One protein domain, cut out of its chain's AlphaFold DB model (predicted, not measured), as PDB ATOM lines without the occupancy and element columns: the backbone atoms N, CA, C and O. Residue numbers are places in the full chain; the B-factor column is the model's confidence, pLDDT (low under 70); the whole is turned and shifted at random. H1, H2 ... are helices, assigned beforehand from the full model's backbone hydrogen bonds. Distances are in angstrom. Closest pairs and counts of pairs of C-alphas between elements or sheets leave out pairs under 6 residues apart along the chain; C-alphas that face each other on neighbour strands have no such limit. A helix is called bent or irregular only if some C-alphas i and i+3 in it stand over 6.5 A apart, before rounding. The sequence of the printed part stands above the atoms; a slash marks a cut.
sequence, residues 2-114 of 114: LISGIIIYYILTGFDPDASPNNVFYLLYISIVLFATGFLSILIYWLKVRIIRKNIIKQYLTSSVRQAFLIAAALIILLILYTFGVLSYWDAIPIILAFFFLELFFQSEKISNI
ATOM      1  N   LEU A   2      -4.983 -26.878  -1.030       81.88
ATOM      2  CA  LEU A   2      -5.748 -25.614  -1.038       81.88
ATOM      3  C   LEU A   2      -6.085 -25.133  -2.458       81.88
ATOM      4  O   LEU A   2      -7.250 -24.936  -2.773       81.88
ATOM      5  N   ILE A   3      -5.080 -25.062  -3.340       84.06
ATOM      6  CA  ILE A   3      -5.268 -24.685  -4.754       84.06
ATOM      7  C   ILE A   3      -6.242 -25.645  -5.450       84.06
ATOM      8  O   ILE A   3      -7.182 -25.215  -6.106       84.06
ATOM      9  N   SER A   4      -6.060 -26.953  -5.254       81.25
ATOM     10  CA  SER A   4      -6.935 -27.967  -5.847       81.25
ATOM     11  C   SER A   4      -8.368 -27.906  -5.302       81.25
ATOM     12  O   SER A   4      -9.306 -28.122  -6.055       81.25
ATOM     13  N   GLY A   5      -8.558 -27.558  -4.025       81.44
ATOM     14  CA  GLY A   5      -9.881 -27.353  -3.428       81.44
ATOM     15  C   GLY A   5     -10.598 -26.125  -3.989       81.44
ATOM     16  O   GLY A   5     -11.790 -26.190  -4.269       81.44
ATOM     17  N   ILE A   6      -9.858 -25.038  -4.229       85.31
ATOM     18  CA  ILE A   6     -10.381 -23.832  -4.887       85.31
ATOM     19  C   ILE A   6     -10.837 -24.164  -6.314       85.31
ATOM     20  O   ILE A   6     -11.945 -23.804  -6.695       85.31
ATOM     21  N   ILE A   7     -10.028 -24.903  -7.079       82.94
ATOM     22  CA  ILE A   7     -10.376 -25.326  -8.446       82.94
ATOM     23  C   ILE A   7     -11.652 -26.179  -8.455       82.94
ATOM     24  O   ILE A   7     -12.541 -25.931  -9.264       82.94
ATOM     25  N   ILE A   8     -11.780 -27.142  -7.535       84.06
ATOM     26  CA  ILE A   8     -12.995 -27.962  -7.405       84.06
ATOM     27  C   ILE A   8     -14.215 -27.078  -7.123       84.06
ATOM     28  O   ILE A   8     -15.234 -27.219  -7.792       84.06
ATOM     29  N   TYR A   9     -14.109 -26.154  -6.165       85.31
ATOM     30  CA  TYR A   9     -15.201 -25.246  -5.814       85.31
ATOM     31  C   TYR A   9     -15.654 -24.399  -7.011       85.31
ATOM     32  O   TYR A   9     -16.851 -24.310  -7.280       85.31
ATOM     33  N   TYR A  10     -14.707 -23.834  -7.766       83.38
ATOM     34  CA  TYR A  10     -15.003 -23.066  -8.975       83.38
ATOM     35  C   TYR A  10     -15.681 -23.901 -10.064       83.38
ATOM     36  O   TYR A  10     -16.622 -23.424 -10.692       83.38
ATOM     37  N   ILE A  11     -15.243 -25.143 -10.282       82.81
ATOM     38  CA  ILE A  11     -15.863 -26.015 -11.292       82.81
ATOM     39  C   ILE A  11     -17.288 -26.392 -10.876       82.81
ATOM     40  O   ILE A  11     -18.192 -26.315 -11.697       82.81
ATOM     41  N   LEU A  12     -17.509 -26.739  -9.605       81.31
ATOM     42  CA  LEU A  12     -18.827 -27.156  -9.110       81.31
ATOM     43  C   LEU A  12     -19.863 -26.024  -9.059       81.31
ATOM     44  O   LEU A  12     -21.057 -26.302  -9.092       81.31
ATOM     45  N   THR A  13     -19.431 -24.767  -8.929       82.88
ATOM     46  CA  THR A  13     -20.340 -23.612  -8.802       82.88
ATOM     47  C   THR A  13     -20.498 -22.812 -10.091       82.88
ATOM     48  O   THR A  13     -21.475 -22.080 -10.224       82.88
ATOM     49  N   GLY A  14     -19.547 -22.927 -11.024       71.50
ATOM     50  CA  GLY A  14     -19.466 -22.070 -12.208       71.50
ATOM     51  C   GLY A  14     -19.640 -22.773 -13.553       71.50
ATOM     52  O   GLY A  14     -19.669 -22.080 -14.567       71.50
ATOM     53  N   PHE A  15     -19.731 -24.107 -13.594       70.81
ATOM     54  CA  PHE A  15     -19.841 -24.859 -14.847       70.81
ATOM     55  C   PHE A  15     -21.005 -25.848 -14.825       70.81
ATOM     56  O   PHE A  15     -21.087 -26.694 -13.937       70.81
ATOM     57  N   ASP A  16     -21.846 -25.789 -15.862       64.44
ATOM     58  CA  ASP A  16     -22.805 -26.850 -16.163       64.44
ATOM     59  C   ASP A  16     -22.053 -28.083 -16.696       64.44
ATOM     60  O   ASP A  16     -21.378 -27.989 -17.729       64.44
ATOM     61  N   PRO A  17     -22.144 -29.245 -16.021       58.25
ATOM     62  CA  PRO A  17     -21.410 -30.451 -16.405       58.25
ATOM     63  C   PRO A  17     -21.819 -31.001 -17.779       58.25
ATOM     64  O   PRO A  17     -20.998 -31.645 -18.428       58.25
ATOM     65  N   ASP A  18     -23.028 -30.689 -18.255       60.97
ATOM     66  CA  ASP A  18     -23.564 -31.181 -19.533       60.97
ATOM     67  C   ASP A  18     -23.131 -30.345 -20.753       60.97
ATOM     68  O   ASP A  18     -23.202 -30.818 -21.887       60.97
ATOM     69  N   ALA A  19     -22.651 -29.113 -20.544       62.75
ATOM     70  CA  ALA A  19     -22.241 -28.197 -21.618       62.75
ATOM     71  C   ALA A  19     -20.715 -28.011 -21.721       62.75
ATOM     72  O   ALA A  19     -20.226 -27.275 -22.582       62.75
ATOM     73  N   SER A  20     -19.950 -28.637 -20.824       59.56
ATOM     74  CA  SER A  20     -18.535 -28.322 -20.633       59.56
ATOM     75  C   SER A  20     -17.615 -29.152 -21.543       59.56
ATOM     76  O   SER A  20     -17.834 -30.350 -21.723       59.56
ATOM     77  N   PRO A  21     -16.545 -28.564 -22.112       73.12
ATOM     78  CA  PRO A  21     -15.592 -29.302 -22.935       73.12
ATOM     79  C   PRO A  21     -14.841 -30.367 -22.119       73.12
ATOM     80  O   PRO A  21     -14.478 -30.132 -20.965       73.12
ATOM     81  N   ASN A  22     -14.508 -31.499 -22.759       74.06
ATOM     82  CA  ASN A  22     -13.805 -32.655 -22.166       74.06
ATOM     83  C   ASN A  22     -12.582 -32.290 -21.295       74.06
ATOM     84  O   ASN A  22     -12.241 -33.005 -20.356       74.06
ATOM     85  N   ASN A  23     -11.923 -31.163 -21.572       78.50
ATOM     86  CA  ASN A  23     -10.768 -30.681 -20.813       78.50
ATOM     87  C   ASN A  23     -11.105 -30.308 -19.357       78.50
ATOM     88  O   ASN A  23     -10.289 -30.542 -18.464       78.50
ATOM     89  N   VAL A  24     -12.294 -29.754 -19.098       80.31
ATOM     90  CA  VAL A  24     -12.729 -29.358 -17.745       80.31
ATOM     91  C   VAL A  24     -12.985 -30.593 -16.884       80.31
ATOM     92  O   VAL A  24     -12.653 -30.602 -15.700       80.31
ATOM     93  N   PHE A  25     -13.475 -31.671 -17.502       78.75
ATOM     94  CA  PHE A  25     -13.661 -32.961 -16.847       78.75
ATOM     95  C   PHE A  25     -12.326 -33.501 -16.319       78.75
ATOM     96  O   PHE A  25     -12.186 -33.703 -15.117       78.75
ATOM     97  N   TYR A  26     -11.296 -33.639 -17.161       83.19
ATOM     98  CA  TYR A  26      -9.980 -34.117 -16.705       83.19
ATOM     99  C   TYR A  26      -9.384 -33.252 -15.588       83.19
ATOM    100  O   TYR A  26      -8.829 -33.778 -14.619       83.19
ATOM    101  N   LEU A  27      -9.530 -31.929 -15.696       85.50
ATOM    102  CA  LEU A  27      -9.029 -30.993 -14.695       85.50
ATOM    103  C   LEU A  27      -9.728 -31.173 -13.337       85.50
ATOM    104  O   LEU A  27      -9.070 -31.103 -12.295       85.50
ATOM    105  N   LEU A  28     -11.033 -31.464 -13.341       84.56
ATOM    106  CA  LEU A  28     -11.796 -31.786 -12.138       84.56
ATOM    107  C   LEU A  28     -11.267 -33.062 -11.470       84.56
ATOM    108  O   LEU A  28     -10.927 -33.024 -10.288       84.56
ATOM    109  N   TYR A  29     -11.117 -34.163 -12.216       84.19
ATOM    110  CA  TYR A  29     -10.628 -35.427 -11.645       84.19
ATOM    111  C   TYR A  29      -9.221 -35.289 -11.072       84.19
ATOM    112  O   TYR A  29      -8.993 -35.688  -9.933       84.19
ATOM    113  N   ILE A  30      -8.291 -34.664 -11.800       87.25
ATOM    114  CA  ILE A  30      -6.922 -34.432 -11.314       87.25
ATOM    115  C   ILE A  30      -6.939 -33.589 -10.034       87.25
ATOM    116  O   ILE A  30      -6.231 -33.896  -9.070       87.25
ATOM    117  N   SER A  31      -7.775 -32.552  -9.989       88.25
ATOM    118  CA  SER A  31      -7.910 -31.708  -8.800       88.25
ATOM    119  C   SER A  31      -8.439 -32.498  -7.606       88.25
ATOM    120  O   SER A  31      -7.922 -32.337  -6.498       88.25
ATOM    121  N   ILE A  32      -9.395 -33.406  -7.828       87.44
ATOM    122  CA  ILE A  32      -9.906 -34.322  -6.804       87.44
ATOM    123  C   ILE A  32      -8.800 -35.276  -6.330       87.44
ATOM    124  O   ILE A  32      -8.625 -35.393  -5.116       87.44
ATOM    125  N   VAL A  33      -7.994 -35.874  -7.228       89.56
ATOM    126  CA  VAL A  33      -6.846 -36.732  -6.841       89.56
ATOM    127  C   VAL A  33      -5.932 -35.962  -5.891       89.56
ATOM    128  O   VAL A  33      -5.586 -36.442  -4.811       89.56
ATOM    129  N   LEU A  34      -5.523 -34.757  -6.294       88.56
ATOM    130  CA  LEU A  34      -4.547 -33.949  -5.569       88.56
ATOM    131  C   LEU A  34      -5.101 -33.432  -4.241       88.56
ATOM    132  O   LEU A  34      -4.363 -33.312  -3.257       88.56
ATOM    133  N   PHE A  35      -6.395 -33.117  -4.199       91.31
ATOM    134  CA  PHE A  35      -7.072 -32.733  -2.972       91.31
ATOM    135  C   PHE A  35      -7.146 -33.907  -1.998       91.31
ATOM    136  O   PHE A  35      -6.663 -33.782  -0.871       91.31
ATOM    137  N   ALA A  36      -7.669 -35.050  -2.448       87.81
ATOM    138  CA  ALA A  36      -7.825 -36.254  -1.643       87.81
ATOM    139  C   ALA A  36      -6.475 -36.775  -1.142       87.81
ATOM    140  O   ALA A  36      -6.331 -37.040   0.047       87.81
ATOM    141  N   THR A  37      -5.457 -36.828  -2.006       91.12
ATOM    142  CA  THR A  37      -4.092 -37.228  -1.631       91.12
ATOM    143  C   THR A  37      -3.525 -36.299  -0.560       91.12
ATOM    144  O   THR A  37      -3.011 -36.763   0.455       91.12
ATOM    145  N   GLY A  38      -3.648 -34.980  -0.744       88.00
ATOM    146  CA  GLY A  38      -3.188 -34.008   0.246       88.00
ATOM    147  C   GLY A  38      -3.891 -34.185   1.592       88.00
ATOM    148  O   GLY A  38      -3.228 -34.330   2.618       88.00
ATOM    149  N   PHE A  39      -5.220 -34.252   1.582       90.94
ATOM    150  CA  PHE A  39      -6.032 -34.391   2.787       90.94
ATOM    151  C   PHE A  39      -5.770 -35.715   3.522       90.94
ATOM    152  O   PHE A  39      -5.455 -35.718   4.713       90.94
ATOM    153  N   LEU A  40      -5.817 -36.840   2.802       90.19
ATOM    154  CA  LEU A  40      -5.562 -38.169   3.357       90.19
ATOM    155  C   LEU A  40      -4.124 -38.311   3.855       90.19
ATOM    156  O   LEU A  40      -3.907 -38.964   4.869       90.19
ATOM    157  N   SER A  41      -3.141 -37.684   3.201       90.38
ATOM    158  CA  SER A  41      -1.743 -37.776   3.642       90.38
ATOM    159  C   SER A  41      -1.549 -37.171   5.029       90.38
ATOM    160  O   SER A  41      -0.895 -37.783   5.874       90.38
ATOM    161  N   ILE A  42      -2.181 -36.021   5.288       90.06
ATOM    162  CA  ILE A  42      -2.162 -35.351   6.591       90.06
ATOM    163  C   ILE A  42      -2.910 -36.198   7.618       90.06
ATOM    164  O   ILE A  42      -2.395 -36.414   8.714       90.06
ATOM    165  N   LEU A  43      -4.086 -36.718   7.259       90.38
ATOM    166  CA  LEU A  43      -4.903 -37.549   8.143       90.38
ATOM    167  C   LEU A  43      -4.169 -38.833   8.560       90.38
ATOM    168  O   LEU A  43      -4.072 -39.130   9.750       90.38
ATOM    169  N   ILE A  44      -3.595 -39.570   7.605       88.62
ATOM    170  CA  ILE A  44      -2.849 -40.812   7.855       88.62
ATOM    171  C   ILE A  44      -1.588 -40.524   8.666       88.62
ATOM    172  O   ILE A  44      -1.290 -41.243   9.619       88.62
ATOM    173  N   TYR A  45      -0.851 -39.469   8.315       88.12
ATOM    174  CA  TYR A  45       0.327 -39.061   9.071       88.12
ATOM    175  C   TYR A  45      -0.040 -38.722  10.519       88.12
ATOM    176  O   TYR A  45       0.593 -39.224  11.445       88.12
ATOM    177  N   TRP A  46      -1.097 -37.936  10.728       87.50
ATOM    178  CA  TRP A  46      -1.575 -37.568  12.057       87.50
ATOM    179  C   TRP A  46      -1.989 -38.792  12.883       87.50
ATOM    180  O   TRP A  46      -1.581 -38.915  14.040       87.50
ATOM    181  N   LEU A  47      -2.716 -39.740  12.281       87.06
ATOM    182  CA  LEU A  47      -3.055 -41.013  12.922       87.06
ATOM    183  C   LEU A  47      -1.797 -41.799  13.312       87.06
ATOM    184  O   LEU A  47      -1.681 -42.239  14.455       87.06
ATOM    185  N   LYS A  48      -0.822 -41.929  12.405       85.06
ATOM    186  CA  LYS A  48       0.433 -42.646  12.678       85.06
ATOM    187  C   LYS A  48       1.238 -41.997  13.793       85.06
ATOM    188  O   LYS A  48       1.721 -42.715  14.659       85.06
ATOM    189  N   VAL A  49       1.355 -40.670  13.814       84.44
ATOM    190  CA  VAL A  49       2.070 -39.954  14.885       84.44
ATOM    191  C   VAL A  49       1.377 -40.148  16.233       84.44
ATOM    192  O   VAL A  49       2.045 -40.340  17.248       84.44
ATOM    193  N   ARG A  50       0.039 -40.140  16.263       83.50
ATOM    194  CA  ARG A  50      -0.722 -40.314  17.507       83.50
ATOM    195  C   ARG A  50      -0.637 -41.740  18.057       83.50
ATOM    196  O   ARG A  50      -0.586 -41.915  19.273       83.50
ATOM    197  N   ILE A  51      -0.616 -42.742  17.176       84.31
ATOM    198  CA  ILE A  51      -0.567 -44.164  17.548       84.31
ATOM    199  C   ILE A  51       0.873 -44.605  17.851       84.31
ATOM    200  O   ILE A  51       1.116 -45.307  18.831       84.31
ATOM    201  N   ILE A  52       1.849 -44.180  17.045       77.38
ATOM    202  CA  ILE A  52       3.236 -44.646  17.110       77.38
ATOM    203  C   ILE A  52       4.123 -43.525  17.667       77.38
ATOM    204  O   ILE A  52       4.669 -42.700  16.938       77.38
ATOM    205  N   ARG A  53       4.310 -43.519  18.994       64.94
ATOM    206  CA  ARG A  53       5.154 -42.561  19.739       64.94
ATOM    207  C   ARG A  53       6.669 -42.798  19.548       64.94
ATOM    208  O   ARG A  53       7.393 -42.948  20.529       64.94
ATOM    209  N   LYS A  54       7.176 -42.901  18.313       59.88
ATOM    210  CA  LYS A  54       8.616 -43.126  18.038       59.88
ATOM    211  C   LYS A  54       9.227 -42.033  17.154       59.88
ATOM    212  O   LYS A  54       8.596 -41.574  16.209       59.88
ATOM    213  N   ASN A  55      10.502 -41.716  17.409       60.88
ATOM    214  CA  ASN A  55      11.350 -40.684  16.773       60.88
ATOM    215  C   ASN A  55      11.556 -40.788  15.240       60.88
ATOM    216  O   ASN A  55      12.365 -40.054  14.677       60.88
ATOM    217  N   ILE A  56      10.833 -41.652  14.523       67.00
ATOM    218  CA  ILE A  56      11.027 -41.906  13.083       67.00
ATOM    219  C   ILE A  56      10.058 -41.073  12.221       67.00
ATOM    220  O   ILE A  56       9.521 -41.526  11.210       67.00
ATOM    221  N   ILE A  57       9.836 -39.822  12.629       68.44
ATOM    222  CA  ILE A  57       8.827 -38.907  12.076       68.44
ATOM    223  C   ILE A  57       8.965 -38.753  10.548       68.44
ATOM    224  O   ILE A  57       7.972 -38.800   9.820       68.44
ATOM    225  N   LYS A  58      10.203 -38.660  10.039       71.00
ATOM    226  CA  LYS A  58      10.474 -38.486   8.601       71.00
ATOM    227  C   LYS A  58      10.067 -39.695   7.748       71.00
ATOM    228  O   LYS A  58       9.555 -39.502   6.652       71.00
ATOM    229  N   GLN A  59      10.236 -40.930   8.232       73.12
ATOM    230  CA  GLN A  59       9.834 -42.113   7.451       73.12
ATOM    231  C   GLN A  59       8.314 -42.267   7.351       73.12
ATOM    232  O   GLN A  59       7.824 -42.838   6.373       73.12
ATOM    233  N   TYR A  60       7.561 -41.793   8.348       78.81
ATOM    234  CA  TYR A  60       6.103 -41.870   8.310       78.81
ATOM    235  C   TYR A  60       5.502 -40.892   7.313       78.81
ATOM    236  O   TYR A  60       4.469 -41.212   6.732       78.81
ATOM    237  N   LEU A  61       6.145 -39.748   7.068       82.06
ATOM    238  CA  LEU A  61       5.651 -38.758   6.115       82.06
ATOM    239  C   LEU A  61       5.576 -39.338   4.696       82.06
ATOM    240  O   LEU A  61       4.491 -39.409   4.124       82.06
ATOM    241  N   THR A  62       6.691 -39.848   4.164       85.00
ATOM    242  CA  THR A  62       6.745 -40.398   2.797       85.00
ATOM    243  C   THR A  62       5.806 -41.592   2.620       85.00
ATOM    244  O   THR A  62       5.074 -41.669   1.635       85.00
ATOM    245  N   SER A  63       5.755 -42.494   3.608       86.12
ATOM    246  CA  SER A  63       4.821 -43.630   3.591       86.12
ATOM    247  C   SER A  63       3.357 -43.176   3.609       86.12
ATOM    248  O   SER A  63       2.528 -43.775   2.933       86.12
ATOM    249  N   SER A  64       3.024 -42.121   4.355       88.00
ATOM    250  CA  SER A  64       1.643 -41.620   4.443       88.00
ATOM    251  C   SER A  64       1.205 -40.906   3.170       88.00
ATOM    252  O   SER A  64       0.065 -41.079   2.756       88.00
ATOM    253  N   VAL A  65       2.103 -40.166   2.513       89.06
ATOM    254  CA  VAL A  65       1.829 -39.553   1.203       89.06
ATOM    255  C   VAL A  65       1.559 -40.626   0.148       89.06
ATOM    256  O   VAL A  65       0.571 -40.531  -0.575       89.06
ATOM    257  N   ARG A  66       2.381 -41.680   0.098       91.50
ATOM    258  CA  ARG A  66       2.176 -42.798  -0.833       91.50
ATOM    259  C   ARG A  66       0.856 -43.524  -0.580       91.50
ATOM    260  O   ARG A  66       0.098 -43.734  -1.519       91.50
ATOM    261  N   GLN A  67       0.556 -43.861   0.676       92.06
ATOM    262  CA  GLN A  67      -0.710 -44.509   1.041       92.06
ATOM    263  C   GLN A  67      -1.914 -43.650   0.660       92.06
ATOM    264  O   GLN A  67      -2.860 -44.145   0.058       92.06
ATOM    265  N   ALA A  68      -1.858 -42.353   0.960       91.94
ATOM    266  CA  ALA A  68      -2.902 -41.414   0.585       91.94
ATOM    267  C   ALA A  68      -3.103 -41.333  -0.931       91.94
ATOM    268  O   ALA A  68      -4.243 -41.290  -1.384       91.94
ATOM    269  N   PHE A  69      -2.015 -41.351  -1.707       92.44
ATOM    270  CA  PHE A  69      -2.083 -41.356  -3.165       92.44
ATOM    271  C   PHE A  69      -2.719 -42.641  -3.700       92.44
ATOM    272  O   PHE A  69      -3.617 -42.569  -4.531       92.44
ATOM    273  N   LEU A  70      -2.309 -43.807  -3.191       93.12
ATOM    274  CA  LEU A  70      -2.887 -45.096  -3.582       93.12
ATOM    275  C   LEU A  70      -4.388 -45.161  -3.268       93.12
ATOM    276  O   LEU A  70      -5.171 -45.582  -4.114       93.12
ATOM    277  N   ILE A  71      -4.803 -44.679  -2.094       91.75
ATOM    278  CA  ILE A  71      -6.221 -44.614  -1.715       91.75
ATOM    279  C   ILE A  71      -6.986 -43.648  -2.628       91.75
ATOM    280  O   ILE A  71      -8.060 -43.988  -3.117       91.75
ATOM    281  N   ALA A  72      -6.442 -42.456  -2.890       91.50
ATOM    282  CA  ALA A  72      -7.072 -41.479  -3.774       91.50
ATOM    283  C   ALA A  72      -7.209 -42.006  -5.213       91.50
ATOM    284  O   ALA A  72      -8.253 -41.826  -5.837       91.50
ATOM    285  N   ALA A  73      -6.185 -42.696  -5.721       90.44
ATOM    286  CA  ALA A  73      -6.208 -43.331  -7.034       90.44
ATOM    287  C   ALA A  73      -7.269 -44.439  -7.108       90.44
ATOM    288  O   ALA A  73      -8.058 -44.458  -8.050       90.44
ATOM    289  N   ALA A  74      -7.344 -45.305  -6.092       92.00
ATOM    290  CA  ALA A  74      -8.364 -46.347  -6.011       92.00
ATOM    291  C   ALA A  74      -9.782 -45.755  -6.026       92.00
ATOM    292  O   ALA A  74     -10.625 -46.193  -6.804       92.00
ATOM    293  N   LEU A  75     -10.031 -44.717  -5.219       91.12
ATOM    294  CA  LEU A  75     -11.330 -44.042  -5.163       91.12
ATOM    295  C   LEU A  75     -11.735 -43.438  -6.508       91.12
ATOM    296  O   LEU A  75     -12.901 -43.511  -6.881       91.12
ATOM    297  N   ILE A  76     -10.787 -42.866  -7.247       91.00
ATOM    298  CA  ILE A  76     -11.075 -42.251  -8.545       91.00
ATOM    299  C   ILE A  76     -11.331 -43.294  -9.619       91.00
ATOM    300  O   ILE A  76     -12.254 -43.119 -10.405       91.00
ATOM    301  N   ILE A  77     -10.584 -44.398  -9.622       91.00
ATOM    302  CA  ILE A  77     -10.873 -45.525 -10.513       91.00
ATOM    303  C   ILE A  77     -12.286 -46.048 -10.239       91.00
ATOM    304  O   ILE A  77     -13.075 -46.170 -11.170       91.00
ATOM    305  N   LEU A  78     -12.643 -46.273  -8.970       91.44
ATOM    306  CA  LEU A  78     -13.993 -46.702  -8.597       91.44
ATOM    307  C   LEU A  78     -15.055 -45.693  -9.047       91.44
ATOM    308  O   LEU A  78     -16.067 -46.091  -9.614       91.44
ATOM    309  N   LEU A  79     -14.816 -44.396  -8.849       88.31
ATOM    310  CA  LEU A  79     -15.742 -43.347  -9.270       88.31
ATOM    311  C   LEU A  79     -15.939 -43.338 -10.793       88.31
ATOM    312  O   LEU A  79     -17.069 -43.252 -11.257       88.31
ATOM    313  N   ILE A  80     -14.860 -43.494 -11.563       87.56
ATOM    314  CA  ILE A  80     -14.911 -43.580 -13.026       87.56
ATOM    315  C   ILE A  80     -15.713 -44.813 -13.465       87.56
ATOM    316  O   ILE A  80     -16.601 -44.699 -14.309       87.56
ATOM    317  N   LEU A  81     -15.448 -45.987 -12.882       89.56
ATOM    318  CA  LEU A  81     -16.196 -47.211 -13.193       89.56
ATOM    319  C   LEU A  81     -17.683 -47.075 -12.838       89.56
ATOM    320  O   LEU A  81     -18.535 -47.599 -13.557       89.56
ATOM    321  N   TYR A  82     -17.993 -46.364 -11.752       88.81
ATOM    322  CA  TYR A  82     -19.365 -46.056 -11.361       88.81
ATOM    323  C   TYR A  82     -20.052 -45.160 -12.395       88.81
ATOM    324  O   TYR A  82     -21.177 -45.449 -12.793       88.81
ATOM    325  N   THR A  83     -19.368 -44.129 -12.903       83.31
ATOM    326  CA  THR A  83     -19.893 -43.259 -13.968       83.31
ATOM    327  C   THR A  83     -20.211 -44.027 -15.250       83.31
ATOM    328  O   THR A  83     -21.207 -43.732 -15.903       83.31
ATOM    329  N   PHE A  84     -19.418 -45.044 -15.597       88.62
ATOM    330  CA  PHE A  84     -19.698 -45.904 -16.751       88.62
ATOM    331  C   PHE A  84     -20.780 -46.966 -16.492       88.62
ATOM    332  O   PHE A  84     -21.128 -47.709 -17.408       88.62
ATOM    333  N   GLY A  85     -21.305 -47.072 -15.266       90.25
ATOM    334  CA  GLY A  85     -22.290 -48.091 -14.896       90.25
ATOM    335  C   GLY A  85     -21.734 -49.518 -14.891       90.25
ATOM    336  O   GLY A  85     -22.504 -50.473 -14.888       90.25
ATOM    337  N   VAL A  86     -20.405 -49.672 -14.899       90.69
ATOM    338  CA  VAL A  86     -19.722 -50.978 -14.911       90.69
ATOM    339  C   VAL A  86     -19.415 -51.451 -13.489       90.69
ATOM    340  O   VAL A  86     -19.120 -52.619 -13.280       90.69
ATOM    341  N   LEU A  87     -19.484 -50.562 -12.493       91.56
ATOM    342  CA  LEU A  87     -19.115 -50.899 -11.123       91.56
ATOM    343  C   LEU A  87     -20.196 -51.727 -10.411       91.56
ATOM    344  O   LEU A  87     -21.180 -51.178  -9.917       91.56
ATOM    345  N   SER A  88     -19.960 -53.030 -10.259       91.44
ATOM    346  CA  SER A  88     -20.617 -53.856  -9.245       91.44
ATOM    347  C   SER A  88     -19.794 -53.902  -7.955       91.44
ATOM    348  O   SER A  88     -18.582 -53.677  -7.947       91.44
ATOM    349  N   TYR A  89     -20.430 -54.273  -6.837       88.81
ATOM    350  CA  TYR A  89     -19.721 -54.548  -5.578       88.81
ATOM    351  C   TYR A  89     -18.623 -55.607  -5.756       88.81
ATOM    352  O   TYR A  89     -17.576 -55.529  -5.115       88.81
ATOM    353  N   TRP A  90     -18.841 -56.560  -6.664       92.88
ATOM    354  CA  TRP A  90     -17.875 -57.604  -6.998       92.88
ATOM    355  C   TRP A  90     -16.646 -57.077  -7.741       92.88
ATOM    356  O   TRP A  90     -15.570 -57.639  -7.566       92.88
ATOM    357  N   ASP A  91     -16.775 -55.978  -8.487       90.00
ATOM    358  CA  ASP A  91     -15.666 -55.341  -9.210       90.00
ATOM    359  C   ASP A  91     -14.865 -54.398  -8.305       90.00
ATOM    360  O   ASP A  91     -13.662 -54.205  -8.488       90.00
ATOM    361  N   ALA A  92     -15.503 -53.845  -7.270       90.56
ATOM    362  CA  ALA A  92     -14.832 -52.979  -6.305       90.56
ATOM    363  C   ALA A  92     -13.808 -53.738  -5.440       90.56
ATOM    364  O   ALA A  92     -12.720 -53.225  -5.166       90.56
ATOM    365  N   ILE A  93     -14.133 -54.969  -5.029       92.94
ATOM    366  CA  ILE A  93     -13.275 -55.816  -4.181       92.94
ATOM    367  C   ILE A  93     -11.879 -56.053  -4.792       92.94
ATOM    368  O   ILE A  93     -10.894 -55.758  -4.109       92.94
ATOM    369  N   PRO A  94     -11.733 -56.556  -6.036       93.88
ATOM    370  CA  PRO A  94     -10.423 -56.824  -6.621       93.88
ATOM    371  C   PRO A  94      -9.601 -55.550  -6.815       93.88
ATOM    372  O   PRO A  94      -8.386 -55.592  -6.639       93.88
ATOM    373  N   ILE A  95     -10.235 -54.408  -7.101       92.69
ATOM    374  CA  ILE A  95      -9.543 -53.116  -7.200       92.69
ATOM    375  C   ILE A  95      -8.950 -52.744  -5.839       92.69
ATOM    376  O   ILE A  95      -7.754 -52.480  -5.737       92.69
ATOM    377  N   ILE A  96      -9.753 -52.783  -4.774       92.75
ATOM    378  CA  ILE A  96      -9.284 -52.467  -3.418       92.75
ATOM    379  C   ILE A  96      -8.154 -53.419  -3.000       92.75
ATOM    380  O   ILE A  96      -7.136 -52.967  -2.472       92.75
ATOM    381  N   LEU A  97      -8.297 -54.718  -3.277       93.38
ATOM    382  CA  LEU A  97      -7.260 -55.713  -2.994       93.38
ATOM    383  C   LEU A  97      -5.973 -55.452  -3.776       93.38
ATOM    384  O   LEU A  97      -4.895 -55.543  -3.195       93.38
ATOM    385  N   ALA A  98      -6.059 -55.085  -5.055       93.81
ATOM    386  CA  ALA A  98      -4.888 -54.759  -5.861       93.81
ATOM    387  C   ALA A  98      -4.095 -53.599  -5.239       93.81
ATOM    388  O   ALA A  98      -2.889 -53.719  -5.036       93.81
ATOM    389  N   PHE A  99      -4.771 -52.513  -4.851       93.38
ATOM    390  CA  PHE A  99      -4.126 -51.382  -4.177       93.38
ATOM    391  C   PHE A  99      -3.565 -51.752  -2.798       93.38
ATOM    392  O   PHE A  99      -2.490 -51.279  -2.422       93.38
ATOM    393  N   PHE A 100      -4.253 -52.622  -2.058       91.56
ATOM    394  CA  PHE A 100      -3.775 -53.123  -0.773       91.56
ATOM    395  C   PHE A 100      -2.500 -53.964  -0.919       91.56
ATOM    396  O   PHE A 100      -1.524 -53.727  -0.206       91.56
ATOM    397  N   PHE A 101      -2.464 -54.896  -1.875       93.12
ATOM    398  CA  PHE A 101      -1.270 -55.691  -2.168       93.12
ATOM    399  C   PHE A 101      -0.107 -54.830  -2.653       93.12
ATOM    400  O   PHE A 101       1.031 -55.070  -2.258       93.12
ATOM    401  N   LEU A 102      -0.386 -53.799  -3.447       92.88
ATOM    402  CA  LEU A 102       0.618 -52.851  -3.919       92.88
ATOM    403  C   LEU A 102       1.250 -52.084  -2.739       92.88
ATOM    404  O   LEU A 102       2.470 -51.951  -2.652       92.88
ATOM    405  N   GLU A 103       0.446 -51.657  -1.762       90.38
ATOM    406  CA  GLU A 103       0.978 -51.041  -0.543       90.38
ATOM    407  C   GLU A 103       1.771 -52.033   0.323       90.38
ATOM    408  O   GLU A 103       2.820 -51.660   0.855       90.38
ATOM    409  N   LEU A 104       1.326 -53.290   0.445       89.25
ATOM    410  CA  LEU A 104       2.075 -54.335   1.155       89.25
ATOM    411  C   LEU A 104       3.425 -54.630   0.493       89.25
ATOM    412  O   LEU A 104       4.433 -54.736   1.191       89.25
ATOM    413  N   PHE A 105       3.461 -54.706  -0.837       90.06
ATOM    414  CA  PHE A 105       4.687 -54.890  -1.610       90.06
ATOM    415  C   PHE A 105       5.712 -53.800  -1.272       90.06
ATOM    416  O   PHE A 105       6.843 -54.093  -0.885       90.06
ATOM    417  N   PHE A 106       5.282 -52.537  -1.275       87.31
ATOM    418  CA  PHE A 106       6.161 -51.431  -0.915       87.31
ATOM    419  C   PHE A 106       6.575 -51.389   0.563       87.31
ATOM    420  O   PHE A 106       7.554 -50.724   0.916       87.31
ATOM    421  N   GLN A 107       5.807 -52.000   1.464       84.38
ATOM    422  CA  GLN A 107       6.211 -52.144   2.863       84.38
ATOM    423  C   GLN A 107       7.237 -53.266   3.031       84.38
ATOM    424  O   GLN A 107       8.203 -53.085   3.770       84.38
ATOM    425  N   SER A 108       7.065 -54.382   2.318       84.06
ATOM    426  CA  SER A 108       7.999 -55.510   2.315       84.06
ATOM    427  C   SER A 108       9.384 -55.102   1.804       84.06
ATOM    428  O   SER A 108      10.383 -55.359   2.476       84.06
ATOM    429  N   GLU A 109       9.450 -54.367   0.692       77.19
ATOM    430  CA  GLU A 109      10.712 -53.874   0.125       77.19
ATOM    431  C   GLU A 109      11.466 -52.945   1.094       77.19
ATOM    432  O   GLU A 109      12.695 -52.976   1.187       77.19
ATOM    433  N   LYS A 110      10.730 -52.149   1.881       73.56
ATOM    434  CA  LYS A 110      11.324 -51.280   2.901       73.56
ATOM    435  C   LYS A 110      11.942 -52.076   4.054       73.56
ATOM    436  O   LYS A 110      12.928 -51.617   4.614       73.56
ATOM    437  N   ILE A 111      11.368 -53.221   4.425       72.44
ATOM    438  CA  ILE A 111      11.897 -54.079   5.498       72.44
ATOM    439  C   ILE A 111      13.151 -54.824   5.024       72.44
ATOM    440  O   ILE A 111      14.083 -54.969   5.800       72.44
ATOM    441  N   SER A 112      13.197 -55.249   3.758       68.19
ATOM    442  CA  SER A 112      14.348 -55.970   3.191       68.19
ATOM    443  C   SER A 112      15.604 -55.108   2.995       68.19
ATOM    444  O   SER A 112      16.689 -55.663   2.863       68.19
ATOM    445  N   ASN A 113      15.463 -53.782   2.909       57.28
ATOM    446  CA  ASN A 113      16.566 -52.838   2.668       57.28
ATOM    447  C   ASN A 113      17.119 -52.189   3.958       57.28
ATOM    448  O   ASN A 113      17.854 -51.202   3.878       57.28
ATOM    449  N   ILE A 114      16.730 -52.690   5.135       53.84
ATOM    450  CA  ILE A 114      17.219 -52.266   6.461       53.84
ATOM    451  C   ILE A 114      18.087 -53.383   7.029       53.84
ATOM    452  O   ILE A 114      19.154 -53.047   7.585       53.84
TER     453      ILE A 114
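This is residues 2 to 114 of the 114 residues of an uncharacterized protein of uncultured bacterium (UniProt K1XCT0). Four helices follow one another in a zigzag row, each folding back on the one before it, in three successive helical hairpins. The long H2 and H3 make the middle of the row, crossing close together at an angle; the short H1 packs on the first half of H2 at one edge of the row, and H4 runs beside H3 at the other, its end sticking out with residues 108 to 114. The printed part has 113 residues, with helices H1, H2, H3 and H4 in that order, no named strand, and the class all helix. It is loose, with a radius of gyration of the C-alphas of 17.0 A, and elongated, spanning 54 by 34 by 22 A.

H1, residues 2 to 14, and H2, residues 22 to 51, form a helical hairpin. They touch at a steep tilt of 42 degrees, opposite ways, H2 with residues 24 to 35 alone; the closest C-alphas, those of Ser 4 and Ser 31, are 4.9 A apart. H2 forms the next hairpin with H3, residues 57 to 83. These two touch with 35 pairs of C-alphas within 8 A, at a steep tilt of 40 degrees, opposite ways; their closest C-alphas, those of Ser 41 and Val 65, are 4.7 A apart. H3 and H4, residues 89 to 112, form the third hairpin, at a shallow tilt of 20 degrees, opposite ways. They touch through residues 67 to 78 of H3 and 92 to 103 of H4 alone, and their closest C-alphas, those of Leu 70 and Phe 99, are 6.4 A apart. H1 is apart from H3 and H4, and H2 is apart from H4. In H1 and H2 every O i to N i+4 pair is within hydrogen-bond range; in H3 it is 22 of 23 and in H4 17 of 20.

H1 begins at C-alpha 2, at (-5.748, -25.614, -1.038), and measures 18.0 A from first to last C-alpha. H2, the longest helix with 30 residues, measures 43.4 A and ends at C-alpha 51, at (-0.567, -44.164, 17.548). H3 measures 39.0 A. H4 measures 35.2 A and ends at C-alpha 112, at (14.348, -55.970, 3.191). H4 is neither bent nor irregular, but only just: C-alphas 91 and 94 are 6.0 A apart.

The two C-alphas farthest apart, those of Ala 19 and Ile 114, are 54.1 A from each other. The printed part has no cut and ends at residue 114, the chain's last. The link from H1 to H2 is short, with 7 residues; those from H2 to H3 and from H3 to H4 are tight, with 5 residues each. The mean pLDDT of the printed part is 83.7, with values under 70 at residues 16 to 20, 53 to 57 and 112 to 114.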